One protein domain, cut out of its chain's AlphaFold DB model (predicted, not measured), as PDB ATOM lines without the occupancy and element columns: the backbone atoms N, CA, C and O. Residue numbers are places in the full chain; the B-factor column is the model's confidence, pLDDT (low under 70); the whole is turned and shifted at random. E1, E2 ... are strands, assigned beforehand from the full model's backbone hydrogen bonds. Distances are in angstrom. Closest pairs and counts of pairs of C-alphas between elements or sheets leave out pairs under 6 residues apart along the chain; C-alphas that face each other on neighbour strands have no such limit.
ATOM      1  N   PRO A   8      28.074 -42.963  37.406       76.88
ATOM      2  CA  PRO A   8      27.153 -41.858  37.199       76.88
ATOM      3  C   PRO A   8      27.370 -40.740  38.212       76.88
ATOM      4  O   PRO A   8      27.577 -40.993  39.401       76.88
ATOM      5  N   ILE A   9      27.299 -39.502  37.736       82.56
ATOM      6  CA  ILE A   9      27.525 -38.304  38.537       82.56
ATOM      7  C   ILE A   9      26.177 -37.696  38.887       82.56
ATOM      8  O   ILE A   9      25.356 -37.413  38.019       82.56
ATOM      9  N   ARG A  10      25.954 -37.474  40.175       83.25
ATOM     10  CA  ARG A  10      24.774 -36.790  40.689       83.25
ATOM     11  C   ARG A  10      24.893 -35.275  40.453       83.25
ATOM     12  O   ARG A  10      25.863 -34.666  40.893       83.25
ATOM     13  N   LEU A  11      23.901 -34.664  39.804       83.94
ATOM     14  CA  LEU A  11      23.926 -33.256  39.369       83.94
ATOM     15  C   LEU A  11      23.223 -32.274  40.323       83.94
ATOM     16  O   LEU A  11      23.416 -31.062  40.215       83.94
ATOM     17  N   ASN A  12      22.397 -32.758  41.252       78.88
ATOM     18  CA  ASN A  12      21.632 -31.921  42.181       78.88
ATOM     19  C   ASN A  12      21.896 -32.292  43.643       78.88
ATOM     20  O   ASN A  12      22.133 -33.450  43.971       78.88
ATOM     21  N   ALA A  13      21.764 -31.324  44.550       77.38
ATOM     22  CA  ALA A  13      21.735 -31.595  45.991       77.38
ATOM     23  C   ALA A  13      20.503 -32.446  46.392       77.38
ATOM     24  O   ALA A  13      19.534 -32.478  45.623       77.38
ATOM     25  N   PRO A  14      20.508 -33.101  47.573       69.06
ATOM     26  CA  PRO A  14      19.376 -33.899  48.059       69.06
ATOM     27  C   PRO A  14      18.057 -33.146  47.976       69.06
ATOM     28  O   PRO A  14      17.968 -31.987  48.385       69.06
ATOM     29  N   ILE A  15      17.055 -33.802  47.397       64.75
ATOM     30  CA  ILE A  15      15.685 -33.295  47.352       64.75
ATOM     31  C   ILE A  15      15.009 -33.710  48.657       64.75
ATOM     32  O   ILE A  15      15.254 -34.811  49.153       64.75
ATOM     33  N   GLN A  16      14.206 -32.816  49.231       62.56
ATOM     34  CA  GLN A  16      13.377 -33.142  50.392       62.56
ATOM     35  C   GLN A  16      12.390 -34.267  50.035       62.56
ATOM     36  O   GLN A  16      11.912 -34.341  48.901       62.56
ATOM     37  N   ASP A  17      12.124 -35.147  51.002       55.41
ATOM     38  CA  ASP A  17      11.368 -36.386  50.800       55.41
ATOM     39  C   ASP A  17       9.990 -36.135  50.152       55.41
ATOM     40  O   ASP A  17       9.269 -35.205  50.514       55.41
ATOM     41  N   GLY A  18       9.614 -36.986  49.189       51.97
ATOM     42  CA  GLY A  18       8.285 -36.982  48.564       51.97
ATOM     43  C   GLY A  18       8.104 -36.068  47.345       51.97
ATOM     44  O   GLY A  18       7.014 -36.043  46.776       51.97
ATOM     45  N   LEU A  19       9.143 -35.351  46.903       52.91
ATOM     46  CA  LEU A  19       9.068 -34.474  45.733       52.91
ATOM     47  C   LEU A  19       9.831 -35.038  44.530       52.91
ATOM     48  O   LEU A  19      10.994 -35.423  44.638       52.91
ATOM     49  N   ALA A  20       9.193 -35.035  43.357       53.94
ATOM     50  CA  ALA A  20       9.811 -35.465  42.106       53.94
ATOM     51  C   ALA A  20      10.166 -34.266  41.219       53.94
ATOM     52  O   ALA A  20       9.364 -33.353  41.021       53.94
ATOM     53  N   MET A  21      11.362 -34.297  40.631       61.53
ATOM     54  CA  MET A  21      11.709 -33.411  39.521       61.53
ATOM     55  C   MET A  21      10.907 -33.831  38.287       61.53
ATOM     56  O   MET A  21      10.984 -34.982  37.856       61.53
ATOM     57  N   LEU A  22      10.141 -32.902  37.715       58.91
ATOM     58  CA  LEU A  22       9.232 -33.208  36.604       58.91
ATOM     59  C   LEU A  22       9.841 -32.922  35.223       58.91
ATOM     60  O   LEU A  22       9.408 -33.512  34.236       58.91
ATOM     61  N   ARG A  23      10.842 -32.032  35.130       68.88
ATOM     62  CA  ARG A  23      11.521 -31.673  33.872       68.88
ATOM     63  C   ARG A  23      13.004 -31.363  34.067       68.88
ATOM     64  O   ARG A  23      13.373 -30.674  35.015       68.88
ATOM     65  N   PHE A  24      13.820 -31.821  33.117       81.06
ATOM     66  CA  PHE A  24      15.266 -31.580  33.056       81.06
ATOM     67  C   PHE A  24      15.781 -31.459  31.602       81.06
ATOM     68  O   PHE A  24      16.502 -32.331  31.130       81.06
ATOM     69  N   PRO A  25      15.378 -30.444  30.814       84.19
ATOM     70  CA  PRO A  25      15.922 -30.256  29.469       84.19
ATOM     71  C   PRO A  25      17.453 -30.135  29.469       84.19
ATOM     72  O   PRO A  25      18.039 -29.392  30.265       84.19
ATOM     73  N   ILE A  26      18.083 -30.837  28.530       87.75
ATOM     74  CA  ILE A  26      19.497 -30.673  28.196       87.75
ATOM     75  C   ILE A  26      19.642 -29.475  27.244       87.75
ATOM     76  O   ILE A  26      18.840 -29.301  26.325       87.75
ATOM     77  N   SER A  27      20.657 -28.643  27.471       90.12
ATOM     78  CA  SER A  27      21.059 -27.570  26.557       90.12
ATOM     79  C   SER A  27      21.329 -28.134  25.154       90.12
ATOM     80  O   SER A  27      22.012 -29.155  25.050       90.12
ATOM     81  N   PRO A  28      20.883 -27.476  24.068       84.19
ATOM     82  CA  PRO A  28      21.246 -27.874  22.703       84.19
ATOM     83  C   PRO A  28      22.765 -27.942  22.471       84.19
ATOM     84  O   PRO A  28      23.230 -28.706  21.628       84.19
ATOM     85  N   LEU A  29      23.547 -27.189  23.256       90.25
ATOM     86  CA  LEU A  29      25.013 -27.200  23.222       90.25
ATOM     87  C   LEU A  29      25.634 -28.389  23.972       90.25
ATOM     88  O   LEU A  29      26.853 -28.538  23.978       90.25
ATOM     89  N   SER A  30      24.816 -29.255  24.582       91.62
ATOM     90  CA  SER A  30      25.250 -30.444  25.330       91.62
ATOM     91  C   SER A  30      26.233 -30.147  26.466       91.62
ATOM     92  O   SER A  30      27.057 -30.983  26.815       91.62
ATOM     93  N   ASP A  31      26.154 -28.952  27.045       93.38
ATOM     94  CA  ASP A  31      27.050 -28.477  28.099       93.38
ATOM     95  C   ASP A  31      26.366 -28.418  29.470       93.38
ATOM     96  O   ASP A  31      27.024 -28.567  30.501       93.38
ATOM     97  N   ARG A  32      25.039 -28.227  29.505       93.31
ATOM     98  CA  ARG A  32      24.270 -28.053  30.745       93.31
ATOM     99  C   ARG A  32      22.932 -28.777  30.747       93.31
ATOM    100  O   ARG A  32      22.333 -29.025  29.705       93.31
ATOM    101  N   VAL A  33      22.431 -29.035  31.952       92.88
ATOM    102  CA  VAL A  33      21.059 -29.482  32.213       92.88
ATOM    103  C   VAL A  33      20.367 -28.443  33.079       92.88
ATOM    104  O   VAL A  33      20.898 -28.051  34.121       92.88
ATOM    105  N   VAL A  34      19.179 -28.015  32.661       89.19
ATOM    106  CA  VAL A  34      18.344 -27.079  33.421       89.19
ATOM    107  C   VAL A  34      17.204 -27.849  34.049       89.19
ATOM    108  O   VAL A  34      16.552 -28.636  33.376       89.19
ATOM    109  N   PHE A  35      16.944 -27.632  35.330       87.94
ATOM    110  CA  PHE A  35      15.944 -28.391  36.067       87.94
ATOM    111  C   PHE A  35      15.310 -27.565  37.180       87.94
ATOM    112  O   PHE A  35      15.877 -26.567  37.630       87.94
ATOM    113  N   THR A  36      14.144 -27.996  37.655       84.69
ATOM    114  CA  THR A  36      13.553 -27.443  38.874       84.69
ATOM    115  C   THR A  36      13.904 -28.286  40.087       84.69
ATOM    116  O   THR A  36      13.915 -29.516  40.031       84.69
ATOM    117  N   ARG A  37      14.178 -27.615  41.206       83.00
ATOM    118  CA  ARG A  37      14.281 -28.246  42.516       83.00
ATOM    119  C   ARG A  37      13.061 -27.851  43.348       83.00
ATOM    120  O   ARG A  37      12.941 -26.672  43.687       83.00
ATOM    121  N   PRO A  38      12.186 -28.806  43.680       77.06
ATOM    122  CA  PRO A  38      11.057 -28.546  44.554       77.06
ATOM    123  C   PRO A  38      11.535 -28.357  46.003       77.06
ATOM    124  O   PRO A  38      12.529 -28.949  46.436       77.06
ATOM    125  N   LYS A  39      10.838 -27.495  46.736       76.06
ATOM    126  CA  LYS A  39      11.084 -27.119  48.128       76.06
ATOM    127  C   LYS A  39       9.766 -26.982  48.872       76.06
ATOM    128  O   LYS A  39       8.752 -26.661  48.261       76.06
ATOM    129  N   PHE A  40       9.824 -27.137  50.188       72.38
ATOM    130  CA  PHE A  40       8.769 -26.712  51.100       72.38
ATOM    131  C   PHE A  40       9.259 -25.557  51.969       72.38
ATOM    132  O   PHE A  40      10.302 -25.661  52.614       72.38
ATOM    133  N   ASP A  41       8.498 -24.469  51.996       70.69
ATOM    134  CA  ASP A  41       8.668 -23.373  52.951       70.69
ATOM    135  C   ASP A  41       7.283 -22.882  53.378       70.69
ATOM    136  O   ASP A  41       6.345 -22.887  52.583       70.69
ATOM    137  N   SER A  42       7.135 -22.524  54.654       70.88
ATOM    138  CA  SER A  42       5.889 -21.994  55.228       70.88
ATOM    139  C   SER A  42       4.633 -22.848  54.952       70.88
ATOM    140  O   SER A  42       3.519 -22.338  54.922       70.88
ATOM    141  N   GLY A  43       4.806 -24.162  54.762       71.06
ATOM    142  CA  GLY A  43       3.719 -25.114  54.503       71.06
ATOM    143  C   GLY A  43       3.284 -25.247  53.038       71.06
ATOM    144  O   GLY A  43       2.392 -26.048  52.767       71.06
ATOM    145  N   LEU A  44       3.911 -24.534  52.093       69.06
ATOM    146  CA  LEU A  44       3.572 -24.583  50.666       69.06
ATOM    147  C   LEU A  44       4.739 -25.140  49.824       69.06
ATOM    148  O   LEU A  44       5.898 -24.769  50.053       69.06
ATOM    149  N   PRO A  45       4.474 -26.038  48.854       71.88
ATOM    150  CA  PRO A  45       5.486 -26.476  47.905       71.88
ATOM    151  C   PRO A  45       5.739 -25.395  46.849       71.88
ATOM    152  O   PRO A  45       4.804 -24.884  46.241       71.88
ATOM    153  N   TYR A  46       7.002 -25.113  46.552       77.38
ATOM    154  CA  TYR A  46       7.400 -24.269  45.424       77.38
ATOM    155  C   TYR A  46       8.620 -24.855  44.719       77.38
ATOM    156  O   TYR A  46       9.336 -25.697  45.258       77.38
ATOM    157  N   SER A  47       8.862 -24.428  43.484       81.44
ATOM    158  CA  SER A  47      10.018 -24.859  42.700       81.44
ATOM    159  C   SER A  47      10.994 -23.718  42.473       81.44
ATOM    160  O   SER A  47      10.599 -22.598  42.174       81.44
ATOM    161  N   GLU A  48      12.285 -24.022  42.559       89.06
ATOM    162  CA  GLU A  48      13.379 -23.135  42.159       89.06
ATOM    163  C   GLU A  48      14.058 -23.667  40.895       89.06
ATOM    164  O   GLU A  48      14.142 -24.875  40.694       89.06
ATOM    165  N   LEU A  49      14.584 -22.774  40.062       90.38
ATOM    166  CA  LEU A  49      15.219 -23.103  38.791       90.38
ATOM    167  C   LEU A  49      16.737 -23.203  38.956       90.38
ATOM    168  O   LEU A  49      17.371 -22.294  39.494       90.38
ATOM    169  N   PHE A  50      17.324 -24.285  38.452       93.44
ATOM    170  CA  PHE A  50      18.753 -24.571  38.534       93.44
ATOM    171  C   PHE A  50      19.335 -24.975  37.182       93.44
ATOM    172  O   PHE A  50      18.628 -25.450  36.297       93.44
ATOM    173  N   SER A  51      20.651 -24.812  37.053       95.00
ATOM    174  CA  SER A  51      21.439 -25.242  35.901       95.00
ATOM    175  C   SER A  51      22.749 -25.880  36.355       95.00
ATOM    176  O   SER A  51      23.523 -25.263  37.087       95.00
ATOM    177  N   ALA A  52      23.033 -27.103  35.914       94.69
ATOM    178  CA  ALA A  52      24.275 -27.817  36.218       94.69
ATOM    179  C   ALA A  52      25.074 -28.088  34.936       94.69
ATOM    180  O   ALA A  52      24.448 -28.379  33.914       94.69
ATOM    181  N   PRO A  53      26.420 -28.026  34.964       94.62
ATOM    182  CA  PRO A  53      27.232 -28.632  33.913       94.62
ATOM    183  C   PRO A  53      26.880 -30.111  33.766       94.62
ATOM    184  O   PRO A  53      26.751 -30.822  34.765       94.62
ATOM    185  N   ILE A  54      26.711 -30.576  32.530       89.50
ATOM    186  CA  ILE A  54      26.273 -31.946  32.243       89.50
ATOM    187  C   ILE A  54      27.294 -32.996  32.704       89.50
ATOM    188  O   ILE A  54      26.935 -34.130  33.006       89.50
ATOM    189  N   ASP A  55      28.565 -32.606  32.785       86.38
ATOM    190  CA  ASP A  55      29.687 -33.429  33.227       86.38
ATOM    191  C   ASP A  55      29.904 -33.393  34.750       86.38
ATOM    192  O   ASP A  55      30.785 -34.081  35.261       86.38
ATOM    193  N   GLY A  56      29.120 -32.592  35.481       86.44
ATOM    194  CA  GLY A  56      29.263 -32.410  36.925       86.44
ATOM    195  C   GLY A  56      30.554 -31.707  37.357       86.44
ATOM    196  O   GLY A  56      30.906 -31.774  38.534       86.44
ATOM    197  N   SER A  57      31.255 -31.025  36.444       88.62
ATOM    198  CA  SER A  57      32.524 -30.328  36.717       88.62
ATOM    199  C   SER A  57      32.424 -29.248  37.801       88.62
ATOM    200  O   SER A  57      33.401 -28.981  38.501       88.62
ATOM    201  N   THR A  58      31.246 -28.642  37.979       89.44
ATOM    202  CA  THR A  58      30.956 -27.709  39.075       89.44
ATOM    203  C   THR A  58      29.561 -27.952  39.658       89.44
ATOM    204  O   THR A  58      28.689 -28.467  38.955       89.44
ATOM    205  N   PRO A  59      29.288 -27.515  40.904       90.50
ATOM    206  CA  PRO A  59      27.944 -27.570  41.474       90.50
ATOM    207  C   PRO A  59      26.893 -26.840  40.623       90.50
ATOM    208  O   PRO A  59      27.198 -25.872  39.920       90.50
ATOM    209  N   ALA A  60      25.637 -27.282  40.729       92.19
ATOM    210  CA  ALA A  60      24.501 -26.604  40.114       92.19
ATOM    211  C   ALA A  60      24.352 -25.169  40.639       92.19
ATOM    212  O   ALA A  60      24.464 -24.914  41.840       92.19
ATOM    213  N   ILE A  61      24.020 -24.242  39.744       94.75
ATOM    214  CA  ILE A  61      23.764 -22.839  40.076       94.75
ATOM    215  C   ILE A  61      22.263 -22.556  40.070       94.75
ATOM    216  O   ILE A  61      21.533 -23.075  39.223       94.75
ATOM    217  N   LYS A  62      21.795 -21.727  41.009       95.00
ATOM    218  CA  LYS A  62      20.412 -21.231  41.025       95.00
ATOM    219  C   LYS A  62      20.263 -20.123  39.978       95.00
ATOM    220  O   LYS A  62      21.079 -19.205  39.936       95.00
ATOM    221  N   LEU A  63      19.227 -20.214  39.151       95.00
ATOM    222  CA  LEU A  63      18.976 -19.295  38.039       95.00
ATOM    223  C   LEU A  63      17.890 -18.256  38.330       95.00
ATOM    224  O   LEU A  63      17.893 -17.202  37.704       95.00
ATOM    225  N   ASN A  64      16.982 -18.512  39.273       93.69
ATOM    226  CA  ASN A  64      15.981 -17.530  39.687       93.69
ATOM    227  C   ASN A  64      16.409 -16.774  40.954       93.69
ATOM    228  O   ASN A  64      17.123 -17.300  41.809       93.69
ATOM    229  N   GLY A  65      15.949 -15.528  41.087       93.00
ATOM    230  CA  GLY A  65      16.131 -14.740  42.311       93.00
ATOM    231  C   GLY A  65      15.215 -15.202  43.454       93.00
ATOM    232  O   GLY A  65      14.609 -16.274  43.367       93.00
ATOM    233  N   PRO A  66      15.085 -14.394  44.520       91.12
ATOM    234  CA  PRO A  66      13.988 -14.546  45.471       91.12
ATOM    235  C   PRO A  66      12.641 -14.564  44.734       91.12
ATOM    236  O   PRO A  66      12.500 -13.890  43.706       91.12
ATOM    237  N   LEU A  67      11.722 -15.386  45.239       87.44
ATOM    238  CA  LEU A  67      10.322 -15.463  44.820       87.44
ATOM    239  C   LEU A  67       9.465 -14.810  45.909       87.44
ATOM    240  O   LEU A  67       9.903 -14.744  47.064       87.44
ATOM    241  N   ALA A  68       8.269 -14.352  45.550       84.56
ATOM    242  CA  ALA A  68       7.282 -13.896  46.517       84.56
ATOM    243  C   ALA A  68       6.913 -15.038  47.479       84.56
ATOM    244  O   ALA A  68       7.076 -16.218  47.160       84.56
ATOM    245  N   THR A  69       6.412 -14.706  48.668       83.44
ATOM    246  CA  THR A  69       5.820 -15.714  49.558       83.44
ATOM    247  C   THR A  69       4.666 -16.404  48.831       83.44
ATOM    248  O   THR A  69       3.789 -15.713  48.334       83.44
ATOM    249  N   GLY A  70       4.689 -17.739  48.750       75.75
ATOM    250  CA  GLY A  70       3.732 -18.527  47.953       75.75
ATOM    251  C   GLY A  70       4.152 -18.752  46.494       75.75
ATOM    252  O   GLY A  70       3.731 -19.730  45.883       75.75
ATOM    253  N   GLY A  71       5.076 -17.940  45.974       78.56
ATOM    254  CA  GLY A  71       5.450 -17.956  44.566       78.56
ATOM    255  C   GLY A  71       6.329 -19.136  44.143       78.56
ATOM    256  O   GLY A  71       7.141 -19.661  44.911       78.56
ATOM    257  N   SER A  72       6.211 -19.536  42.873       80.62
ATOM    258  CA  SER A  72       6.904 -20.703  42.317       80.62
ATOM    259  C   SER A  72       7.397 -20.475  40.884       80.62
ATOM    260  O   SER A  72       6.936 -19.590  40.165       80.62
ATOM    261  N   ILE A  73       8.353 -21.298  40.445       82.75
ATOM    262  CA  ILE A  73       8.634 -21.484  39.018       82.75
ATOM    263  C   ILE A  73       7.560 -22.397  38.423       82.75
ATOM    264  O   ILE A  73       7.459 -23.568  38.791       82.75
ATOM    265  N   CYS A  74       6.811 -21.875  37.456       71.06
ATOM    266  CA  CYS A  74       5.646 -22.546  36.872       71.06
ATOM    267  C   CYS A  74       5.935 -23.146  35.488       71.06
ATOM    268  O   CYS A  74       5.261 -24.075  35.046       71.06
ATOM    269  N   GLY A  75       6.979 -22.670  34.806       70.12
ATOM    270  CA  GLY A  75       7.425 -23.220  33.527       70.12
ATOM    271  C   GLY A  75       8.772 -22.655  33.097       70.12
ATOM    272  O   GLY A  75       9.164 -21.577  33.536       70.12
ATOM    273  N   PHE A  76       9.501 -23.386  32.252       80.19
ATOM    274  CA  PHE A  76      10.787 -22.935  31.718       80.19
ATOM    275  C   PHE A  76      11.178 -23.660  30.423       80.19
ATOM    276  O   PHE A  76      10.688 -24.757  30.134       80.19
ATOM    277  N   GLY A  77      12.092 -23.053  29.665       76.25
ATOM    278  CA  GLY A  77      12.702 -23.611  28.461       76.25
ATOM    279  C   GLY A  77      14.060 -22.974  28.158       76.25
ATOM    280  O   GLY A  77      14.319 -21.836  28.546       76.25
ATOM    281  N   ILE A  78      14.929 -23.720  27.479       79.12
ATOM    282  CA  ILE A  78      16.240 -23.243  27.020       79.12
ATOM    283  C   ILE A  78      16.066 -22.660  25.615       79.12
ATOM    284  O   ILE A  78      15.331 -23.221  24.800       79.12
ATOM    285  N   THR A  79      16.707 -21.526  25.335       71.50
ATOM    286  CA  THR A  79      16.729 -20.941  23.990       71.50
ATOM    287  C   THR A  79      17.437 -21.873  23.004       71.50
ATOM    288  O   THR A  79      18.298 -22.662  23.384       71.50
ATOM    289  N   ALA A  80      17.074 -21.803  21.720       74.75
ATOM    290  CA  ALA A  80      17.623 -22.702  20.698       74.75
ATOM    291  C   ALA A  80      19.142 -22.544  20.499       74.75
ATOM    292  O   ALA A  80      19.818 -23.508  20.157       74.75
ATOM    293  N   ASP A  81      19.672 -21.345  20.752       75.56
ATOM    294  CA  ASP A  81      21.113 -21.066  20.772       75.56
ATOM    295  C   ASP A  81      21.821 -21.602  22.033       75.56
ATOM    296  O   ASP A  81      23.040 -21.520  22.127       75.56
ATOM    297  N   GLY A  82      21.073 -22.138  23.003       82.06
ATOM    298  CA  GLY A  82      21.577 -22.654  24.272       82.06
ATOM    299  C   GLY A  82      21.999 -21.589  25.282       82.06
ATOM    300  O   GLY A  82      22.391 -21.939  26.387       82.06
ATOM    301  N   GLN A  83      21.898 -20.295  24.964       89.00
ATOM    302  CA  GLN A  83      22.545 -19.245  25.757       89.00
ATOM    303  C   GLN A  83      21.732 -18.803  26.979       89.00
ATOM    304  O   GLN A  83      22.297 -18.312  27.964       89.00
ATOM    305  N   ARG A  84      20.401 -18.930  26.941       87.94
ATOM    306  CA  ARG A  84      19.504 -18.433  27.995       87.94
ATOM    307  C   ARG A  84      18.437 -19.453  28.371       87.94
ATOM    308  O   ARG A  84      18.048 -20.316  27.590       87.94
ATOM    309  N   VAL A  85      17.915 -19.292  29.579       83.94
ATOM    310  CA  VAL A  85      16.684 -19.931  30.040       83.94
ATOM    311  C   VAL A  85      15.603 -18.869  30.119       83.94
ATOM    312  O   VAL A  85      15.799 -17.821  30.736       83.94
ATOM    313  N   VAL A  86      14.466 -19.137  29.488       76.31
ATOM    314  CA  VAL A  86      13.237 -18.354  29.632       76.31
ATOM    315  C   VAL A  86      12.332 -19.097  30.602       76.31
ATOM    316  O   VAL A  86      12.152 -20.306  30.465       76.31
ATOM    317  N   TYR A  87      11.789 -18.402  31.595       75.94
ATOM    318  CA  TYR A  87      10.970 -19.021  32.632       75.94
ATOM    319  C   TYR A  87       9.800 -18.138  33.057       75.94
ATOM    320  O   TYR A  87       9.859 -16.916  32.942       75.94
ATOM    321  N   VAL A  88       8.743 -18.781  33.547       75.00
ATOM    322  CA  VAL A  88       7.540 -18.151  34.093       75.00
ATOM    323  C   VAL A  88       7.530 -18.347  35.602       75.00
ATOM    324  O   VAL A  88       7.759 -19.470  36.070       75.00
ATOM    325  N   ALA A  89       7.291 -17.274  36.353       75.81
ATOM    326  CA  ALA A  89       7.300 -17.317  37.809       75.81
ATOM    327  C   ALA A  89       6.403 -16.262  38.460       75.81
ATOM    328  O   ALA A  89       6.321 -15.138  37.962       75.81
ATOM    329  N   ASP A  90       5.886 -16.604  39.638       73.38
ATOM    330  CA  ASP A  90       5.289 -15.680  40.613       73.38
ATOM    331  C   ASP A  90       6.414 -15.022  41.434       73.38
ATOM    332  O   ASP A  90       6.652 -15.306  42.612       73.38
ATOM    333  N   LYS A  91       7.258 -14.244  40.749       76.44
ATOM    334  CA  LYS A  91       8.505 -13.731  41.334       76.44
ATOM    335  C   LYS A  91       8.262 -12.533  42.248       76.44
ATOM    336  O   LYS A  91       8.842 -12.486  43.330       76.44
ATOM    337  N   ASP A  92       7.473 -11.571  41.776       76.06
ATOM    338  CA  ASP A  92       7.298 -10.270  42.428       76.06
ATOM    339  C   ASP A  92       6.024 -10.241  43.292       76.06
ATOM    340  O   ASP A  92       6.028  -9.646  44.367       76.06
ATOM    341  N   ASN A  93       4.960 -10.925  42.855       71.94
ATOM    342  CA  ASN A  93       3.705 -11.091  43.591       71.94
ATOM    343  C   ASN A  93       3.206 -12.531  43.433       71.94
ATOM    344  O   ASN A  93       3.379 -13.122  42.367       71.94
ATOM    345  N   ASP A  94       2.586 -13.068  44.483       69.75
ATOM    346  CA  ASP A  94       1.933 -14.376  44.420       69.75
ATOM    347  C   ASP A  94       0.760 -14.353  43.428       69.75
ATOM    348  O   ASP A  94       0.112 -13.317  43.261       69.75
ATOM    349  N   GLU A  95       0.529 -15.476  42.749       68.38
ATOM    350  CA  GLU A  95      -0.473 -15.658  41.679       68.38
ATOM    351  C   GLU A  95      -0.339 -14.721  40.453       68.38
ATOM    352  O   GLU A  95      -1.188 -14.736  39.553       68.38
ATOM    353  N   VAL A  96       0.736 -13.928  40.363       66.56
ATOM    354  CA  VAL A  96       1.037 -13.066  39.212       66.56
ATOM    355  C   VAL A  96       2.204 -13.651  38.421       66.56
ATOM    356  O   VAL A  96       3.377 -13.355  38.661       66.56
ATOM    357  N   LEU A  97       1.854 -14.448  37.410       65.94
ATOM    358  CA  LEU A  97       2.815 -15.106  36.531       65.94
ATOM    359  C   LEU A  97       3.445 -14.123  35.547       65.94
ATOM    360  O   LEU A  97       2.782 -13.582  34.661       65.94
ATOM    361  N   GLU A  98       4.760 -13.972  35.635       64.06
ATOM    362  CA  GLU A  98       5.524 -13.101  34.748       64.06
ATOM    363  C   GLU A  98       6.642 -13.870  34.047       64.06
ATOM    364  O   GLU A  98       7.098 -14.919  34.508       64.06
ATOM    365  N   LEU A  99       7.068 -13.354  32.897       71.44
ATOM    366  CA  LEU A  99       8.059 -13.968  32.032       71.44
ATOM    367  C   LEU A  99       9.433 -13.340  32.266       71.44
ATOM    368  O   LEU A  99       9.616 -12.125  32.208       71.44
ATOM    369  N   TYR A 100      10.429 -14.193  32.442       77.31
ATOM    370  CA  TYR A 100      11.796 -13.804  32.744       77.31
ATOM    371  C   TYR A 100      12.785 -14.534  31.842       77.31
ATOM    372  O   TYR A 100      12.510 -15.621  31.335       77.31
ATOM    373  N   SER A 101      13.973 -13.957  31.674       80.00
ATOM    374  CA  SER A 101      15.087 -14.597  30.986       80.00
ATOM    375  C   SER A 101      16.410 -14.372  31.697       80.00
ATOM    376  O   SER A 101      16.771 -13.241  32.009       80.00
ATOM    377  N   VAL A 102      17.192 -15.432  31.855       93.56
ATOM    378  CA  VAL A 102      18.500 -15.433  32.526       93.56
ATOM    379  C   VAL A 102      19.503 -16.242  31.697       93.56
ATOM    380  O   VAL A 102      19.089 -17.207  31.050       93.56
ATOM    381  N   PRO A 103      20.801 -15.888  31.652       96.06
ATOM    382  CA  PRO A 103      21.795 -16.738  30.999       96.06
ATOM    383  C   PRO A 103      21.803 -18.153  31.592       96.06
ATOM    384  O   PRO A 103      21.659 -18.320  32.804       96.06
ATOM    385  N   VAL A 104      21.996 -19.182  30.761       92.50
ATOM    386  CA  VAL A 104      21.990 -20.590  31.216       92.50
ATOM    387  C   VAL A 104      23.135 -20.894  32.191       92.50
ATOM    388  O   VAL A 104      23.043 -21.799  33.023       92.50
ATOM    389  N   THR A 105      24.206 -20.106  32.106       96.50
ATOM    390  CA  THR A 105      25.389 -20.119  32.973       96.50
ATOM    391  C   THR A 105      25.271 -19.151  34.154       96.50
ATOM    392  O   THR A 105      26.202 -19.045  34.951       96.50
ATOM    393  N   GLY A 106      24.133 -18.464  34.302       94.62
ATOM    394  CA  GLY A 106      23.970 -17.360  35.241       94.62
ATOM    395  C   GLY A 106      24.854 -16.149  34.889       94.62
ATOM    396  O   GLY A 106      25.334 -16.031  33.763       94.62
ATOM    397  N   PRO A 107      25.084 -15.224  35.833       96.06
ATOM    398  CA  PRO A 107      24.504 -15.183  37.173       96.06
ATOM    399  C   PRO A 107      23.024 -14.772  37.154       96.06
ATOM    400  O   PRO A 107      22.537 -14.150  36.213       96.06
ATOM    401  N   VAL A 108      22.321 -15.054  38.255       94.25
ATOM    402  CA  VAL A 108      20.928 -14.621  38.484       94.25
ATOM    403  C   VAL A 108      20.738 -13.102  38.359       94.25
ATOM    404  O   VAL A 108      19.661 -12.639  37.993       94.25
ATOM    405  N   THR A 109      21.780 -12.307  38.609       94.88
ATOM    406  CA  THR A 109      21.748 -10.839  38.490       94.88
ATOM    407  C   THR A 109      21.598 -10.347  37.050       94.88
ATOM    408  O   THR A 109      21.204  -9.206  36.849       94.88
ATOM    409  N   ALA A 110      21.841 -11.200  36.050       91.88
ATOM    410  CA  ALA A 110      21.601 -10.907  34.636       91.88
ATOM    411  C   ALA A 110      20.171 -11.270  34.173       91.88
ATOM    412  O   ALA A 110      19.904 -11.370  32.969       91.88
ATOM    413  N   THR A 111      19.255 -11.507  35.120       88.31
ATOM    414  CA  THR A 111      17.839 -11.756  34.830       88.31
ATOM    415  C   THR A 111      17.183 -10.503  34.261       88.31
ATOM    416  O   THR A 111      17.320  -9.413  34.806       88.31
ATOM    417  N   VAL A 112      16.416 -10.683  33.190       82.50
ATOM    418  CA  VAL A 112      15.615  -9.640  32.546       82.50
ATOM    419  C   VAL A 112      14.151 -10.066  32.577       82.50
ATOM    420  O   VAL A 112      13.837 -11.203  32.226       82.50
ATOM    421  N   LYS A 113      13.260  -9.165  32.993       78.44
ATOM    422  CA  LYS A 113      11.806  -9.331  32.877       78.44
ATOM    423  C   LYS A 113      11.393  -9.029  31.436       78.44
ATOM    424  O   LYS A 113      11.813  -8.015  30.885       78.44
ATOM    425  N   LEU A 114      10.651  -9.934  30.808       67.12
ATOM    426  CA  LEU A 114      10.327  -9.882  29.378       67.12
ATOM    427  C   LEU A 114       8.945  -9.291  29.081       67.12
ATOM    428  O   LEU A 114       8.659  -8.979  27.929       67.12
ATOM    429  N   ASN A 115       8.089  -9.157  30.090       53.81
ATOM    430  CA  ASN A 115       6.758  -8.568  29.980       53.81
ATOM    431  C   ASN A 115       6.640  -7.284  30.810       53.81
ATOM    432  O   ASN A 115       7.384  -7.073  31.770       53.81
ATOM    433  N   ASN A 116       5.662  -6.447  30.457       57.72
ATOM    434  CA  ASN A 116       5.250  -5.328  31.302       57.72
ATOM    435  C   ASN A 116       4.662  -5.851  32.621       57.72
ATOM    436  O   ASN A 116       4.171  -6.980  32.676       57.72
ATOM    437  N   THR A 117       4.717  -5.033  33.674       56.41
ATOM    438  CA  THR A 117       4.153  -5.382  34.988       56.41
ATOM    439  C   THR A 117       2.662  -5.666  34.848       56.41
ATOM    440  O   THR A 117       1.906  -4.776  34.460       56.41
ATOM    441  N   LEU A 118       2.253  -6.893  35.164       50.56
ATOM    442  CA  LEU A 118       0.854  -7.306  35.108       50.56
ATOM    443  C   LEU A 118       0.191  -6.973  36.446       50.56
ATOM    444  O   LEU A 118       0.688  -7.357  37.502       50.56
ATOM    445  N   THR A 119      -0.926  -6.247  36.429       46.25
ATOM    446  CA  THR A 119      -1.766  -6.090  37.626       46.25
ATOM    447  C   THR A 119      -2.688  -7.294  37.770       46.25
ATOM    448  O   THR A 119      -3.155  -7.836  36.769       46.25
ATOM    449  N   ASN A 120      -2.972  -7.683  39.015       39.25
ATOM    450  CA  ASN A 120      -3.803  -8.836  39.357       39.25
ATOM    451  C   ASN A 120      -5.091  -8.883  38.501       39.25
ATOM    452  O   ASN A 120      -5.875  -7.934  38.506       39.25
ATOM    453  N   TYR A 327       7.835 -42.233  35.309       37.97
ATOM    454  CA  TYR A 327       7.099 -41.130  34.693       37.97
ATOM    455  C   TYR A 327       7.957 -40.013  34.070       37.97
ATOM    456  O   TYR A 327       7.395 -39.201  33.341       37.97
ATOM    457  N   SER A 328       9.276 -39.936  34.311       48.66
ATOM    458  CA  SER A 328      10.070 -38.740  33.943       48.66
ATOM    459  C   SER A 328      11.299 -38.956  33.050       48.66
ATOM    460  O   SER A 328      11.986 -37.980  32.787       48.66
ATOM    461  N   GLY A 329      11.516 -40.167  32.517       66.50
ATOM    462  CA  GLY A 329      12.201 -40.425  31.232       66.50
ATOM    463  C   GLY A 329      13.621 -39.868  31.051       66.50
ATOM    464  O   GLY A 329      13.828 -38.674  30.916       66.50
ATOM    465  N   PHE A 330      14.616 -40.745  30.947       77.81
ATOM    466  CA  PHE A 330      15.980 -40.353  30.577       77.81
ATOM    467  C   PHE A 330      16.034 -39.581  29.241       77.81
ATOM    468  O   PHE A 330      15.216 -39.792  28.347       77.81
ATOM    469  N   GLN A 331      17.025 -38.703  29.109       85.00
ATOM    470  CA  GLN A 331      17.328 -37.931  27.904       85.00
ATOM    471  C   GLN A 331      18.779 -38.164  27.495       85.00
ATOM    472  O   GLN A 331      19.623 -38.453  28.340       85.00
ATOM    473  N   VAL A 332      19.071 -38.000  26.209       86.56
ATOM    474  CA  VAL A 332      20.429 -38.080  25.659       86.56
ATOM    475  C   VAL A 332      20.825 -36.701  25.141       86.56
ATOM    476  O   VAL A 332      20.015 -36.033  24.494       86.56
ATOM    477  N   SER A 333      22.044 -36.261  25.446       89.44
ATOM    478  CA  SER A 333      22.586 -34.991  24.960       89.44
ATOM    479  C   SER A 333      22.670 -34.968  23.433       89.44
ATOM    480  O   SER A 333      22.825 -36.005  22.789       89.44
ATOM    481  N   SER A 334      22.579 -33.785  22.821       87.75
ATOM    482  CA  SER A 334      22.594 -33.643  21.356       87.75
ATOM    483  C   SER A 334      23.882 -34.175  20.715       87.75
ATOM    484  O   SER A 334      23.840 -34.729  19.621       87.75
ATOM    485  N   ASP A 335      25.013 -34.080  21.414       88.06
ATOM    486  CA  ASP A 335      26.294 -34.673  21.009       88.06
ATOM    487  C   ASP A 335      26.409 -36.187  21.288       88.06
ATOM    488  O   ASP A 335      27.424 -36.801  20.960       88.06
ATOM    489  N   SER A 336      25.371 -36.799  21.874       88.75
ATOM    490  CA  SER A 336      25.306 -38.217  22.255       88.75
ATOM    491  C   SER A 336      26.407 -38.672  23.218       88.75
ATOM    492  O   SER A 336      26.788 -39.841  23.214       88.75
ATOM    493  N   ARG A 337      26.978 -37.759  24.015       86.31
ATOM    494  CA  ARG A 337      28.006 -38.098  25.015       86.31
ATOM    495  C   ARG A 337      27.440 -38.417  26.386       86.31
ATOM    496  O   ARG A 337      28.079 -39.164  27.124       86.31
ATOM    497  N   TYR A 338      26.278 -37.876  26.735       87.25
ATOM    498  CA  TYR A 338      25.724 -37.993  28.077       87.25
ATOM    499  C   TYR A 338      24.266 -38.426  28.048       87.25
ATOM    500  O   TYR A 338      23.428 -37.807  27.392       87.25
ATOM    501  N   THR A 339      23.949 -39.428  28.862       87.50
ATOM    502  CA  THR A 339      22.580 -39.748  29.240       87.50
ATOM    503  C   THR A 339      22.270 -39.109  30.589       87.50
ATOM    504  O   THR A 339      22.957 -39.363  31.579       87.50
ATOM    505  N   ILE A 340      21.196 -38.326  30.648       85.75
ATOM    506  CA  ILE A 340      20.675 -37.726  31.874       85.75
ATOM    507  C   ILE A 340      19.419 -38.460  32.306       85.75
ATOM    508  O   ILE A 340      18.516 -38.674  31.501       85.75
ATOM    509  N   TYR A 341      19.338 -38.850  33.573       82.31
ATOM    510  CA  TYR A 341      18.220 -39.643  34.068       82.31
ATOM    511  C   TYR A 341      17.914 -39.369  35.537       82.31
ATOM    512  O   TYR A 341      18.758 -38.884  36.288       82.31
ATOM    513  N   ILE A 342      16.694 -39.713  35.946       78.06
ATOM    514  CA  ILE A 342      16.263 -39.650  37.341       78.06
ATOM    515  C   ILE A 342      16.260 -41.059  37.934       78.06
ATOM    516  O   ILE A 342      15.631 -41.971  37.396       78.06
ATOM    517  N   SER A 343      16.945 -41.238  39.058       74.62
ATOM    518  CA  SER A 343      17.010 -42.507  39.788       74.62
ATOM    519  C   SER A 343      17.017 -42.250  41.287       74.62
ATOM    520  O   SER A 343      17.442 -41.192  41.737       74.62
ATOM    521  N   ASP A 344      16.543 -43.218  42.060       66.31
ATOM    522  CA  ASP A 344      16.566 -43.179  43.519       66.31
ATOM    523  C   ASP A 344      17.968 -43.413  44.125       66.31
ATOM    524  O   ASP A 344      18.141 -43.355  45.341       66.31
ATOM    525  N   GLY A 345      18.986 -43.679  43.293       58.16
ATOM    526  CA  GLY A 345      20.399 -43.661  43.691       58.16
ATOM    527  C   GLY A 345      20.780 -44.648  44.803       58.16
ATOM    528  O   GLY A 345      21.862 -44.533  45.374       58.16
ATOM    529  N   GLY A 346      19.899 -45.600  45.131       59.41
ATOM    530  CA  GLY A 346      20.047 -46.546  46.239       59.41
ATOM    531  C   GLY A 346      19.275 -46.201  47.522       59.41
ATOM    532  O   GLY A 346      19.221 -47.046  48.414       59.41
ATOM    533  N   THR A 347      18.638 -45.026  47.623       62.81
ATOM    534  CA  THR A 347      17.724 -44.690  48.733       62.81
ATOM    535  C   THR A 347      16.288 -44.595  48.231       62.81
ATOM    536  O   THR A 347      15.946 -43.687  47.477       62.81
ATOM    537  N   LEU A 348      15.432 -45.515  48.682       65.62
ATOM    538  CA  LEU A 348      14.049 -45.631  48.218       65.62
ATOM    539  C   LEU A 348      13.308 -44.283  48.277       65.62
ATOM    540  O   LEU A 348      13.316 -43.607  49.304       65.62
ATOM    541  N   ASN A 349      12.651 -43.922  47.171       62.56
ATOM    542  CA  ASN A 349      11.870 -42.691  46.990       62.56
ATOM    543  C   ASN A 349      12.664 -41.371  47.071       62.56
ATOM    544  O   ASN A 349      12.049 -40.303  47.096       62.56
ATOM    545  N   LYS A 350      14.004 -41.408  47.037       69.19
ATOM    546  CA  LYS A 350      14.854 -40.210  46.914       69.19
ATOM    547  C   LYS A 350      15.365 -40.043  45.492       69.19
ATOM    548  O   LYS A 350      16.512 -40.342  45.185       69.19
ATOM    549  N   PHE A 351      14.487 -39.575  44.616       71.81
ATOM    550  CA  PHE A 351      14.798 -39.394  43.203       71.81
ATOM    551  C   PHE A 351      15.738 -38.207  42.964       71.81
ATOM    552  O   PHE A 351      15.437 -37.070  43.316       71.81
ATOM    553  N   GLU A 352      16.872 -38.478  42.327       76.94
ATOM    554  CA  GLU A 352      17.934 -37.516  42.039       76.94
ATOM    555  C   GLU A 352      18.306 -37.558  40.556       76.94
ATOM    556  O   GLU A 352      18.064 -38.548  39.864       76.94
ATOM    557  N   LEU A 353      18.882 -36.461  40.067       83.06
ATOM    558  CA  LEU A 353      19.307 -36.283  38.689       83.06
ATOM    559  C   LEU A 353      20.752 -36.761  38.525       83.06
ATOM    560  O   LEU A 353      21.662 -36.255  39.185       83.06
ATOM    561  N   TYR A 354      20.956 -37.697  37.609       82.81
ATOM    562  CA  TYR A 354      22.248 -38.293  37.302       82.81
ATOM    563  C   TYR A 354      22.649 -38.029  35.856       82.81
ATOM    564  O   TYR A 354      21.802 -37.983  34.967       82.81
ATOM    565  N   SER A 355      23.955 -37.914  35.640       85.44
ATOM    566  CA  SER A 355      24.611 -37.919  34.339       85.44
ATOM    567  C   SER A 355      25.488 -39.155  34.210       85.44
ATOM    568  O   SER A 355      26.286 -39.449  35.101       85.44
ATOM    569  N   ALA A 356      25.351 -39.882  33.107       83.69
ATOM    570  CA  ALA A 356      26.234 -40.978  32.743       83.69
ATOM    571  C   ALA A 356      26.857 -40.698  31.378       83.69
ATOM    572  O   ALA A 356      26.146 -40.398  30.419       83.69
ATOM    573  N   ASN A 357      28.180 -40.822  31.285       81.19
ATOM    574  CA  ASN A 357      28.860 -40.776  29.999       81.19
ATOM    575  C   ASN A 357      28.548 -42.065  29.222       81.19
ATOM    576  O   ASN A 357      28.719 -43.173  29.736       81.19
ATOM    577  N   GLU A 358      28.099 -41.917  27.980       68.25
ATOM    578  CA  GLU A 358      27.768 -43.034  27.089       68.25
ATOM    579  C   GLU A 358      29.018 -43.753  26.559       68.25
ATOM    580  O   GLU A 358      28.953 -44.905  26.119       68.25
ATOM    581  N   PHE A 359      30.177 -43.100  26.661       61.19
ATOM    582  CA  PHE A 359      31.495 -43.612  26.320       61.19
ATOM    583  C   PHE A 359      32.258 -44.006  27.590       61.19
ATOM    584  O   PHE A 359      33.270 -43.407  27.954       61.19
TER     585      PHE A 359
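What this domain is: This is residues 8 to 120 and 327 to 359 of the 373 residues of an uncharacterized protein of Chloroflexi bacterium (UniProt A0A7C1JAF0). Among long loops, with little regular structure, three small antiparallel sheets stand in a row: hairpin E6-E7, the longer hairpin E1-E2 in the middle, then meander E3-E4-E5, each strand the antiparallel neighbour of the one before. The last two sheets form a sandwich, face to face. The printed part has 146 residues, 50 in seven named strands, E1 to E7 along the chain, and no named helix: all strand, compact, radius of gyration of the C-alphas 15.3 A, spans 51 by 36 by 25 A.

How they stand to each other: E1, residues 32 to 41, and E2, residues 44 to 53, form a hairpin; N 37 and O 48 are 2.8 A apart. The closest C-alphas of E2 and E3, residues 73 to 78, are Ser 47 and Ile 73, 5.2 A. E4, residues 84 to 89, is the inner strand: N 77 and O 86 of E3-E4 are 2.9 A apart, N 87 and O 100 of E4 and E5, residues 98 to 103, 2.9 A. In hairpin E6, residues 338 to 343, and E7, residues 352 to 357, N 341 and O 354 are 3.0 A apart.

Where its parts are: E1, 27.5 A long, begins at C-alpha 32 (24.270, -28.053, 30.745); E2 spans 29.3 A. E7 ends at C-alpha 357 (28.860, -40.776, 29.999).

The domain as a whole: Residues 121 to 326 are cut out, a 34.4 A C-alpha gap. Link E2 to E3 is long. The pLDDT is under 70 in 35 residues, among them 14 to 23.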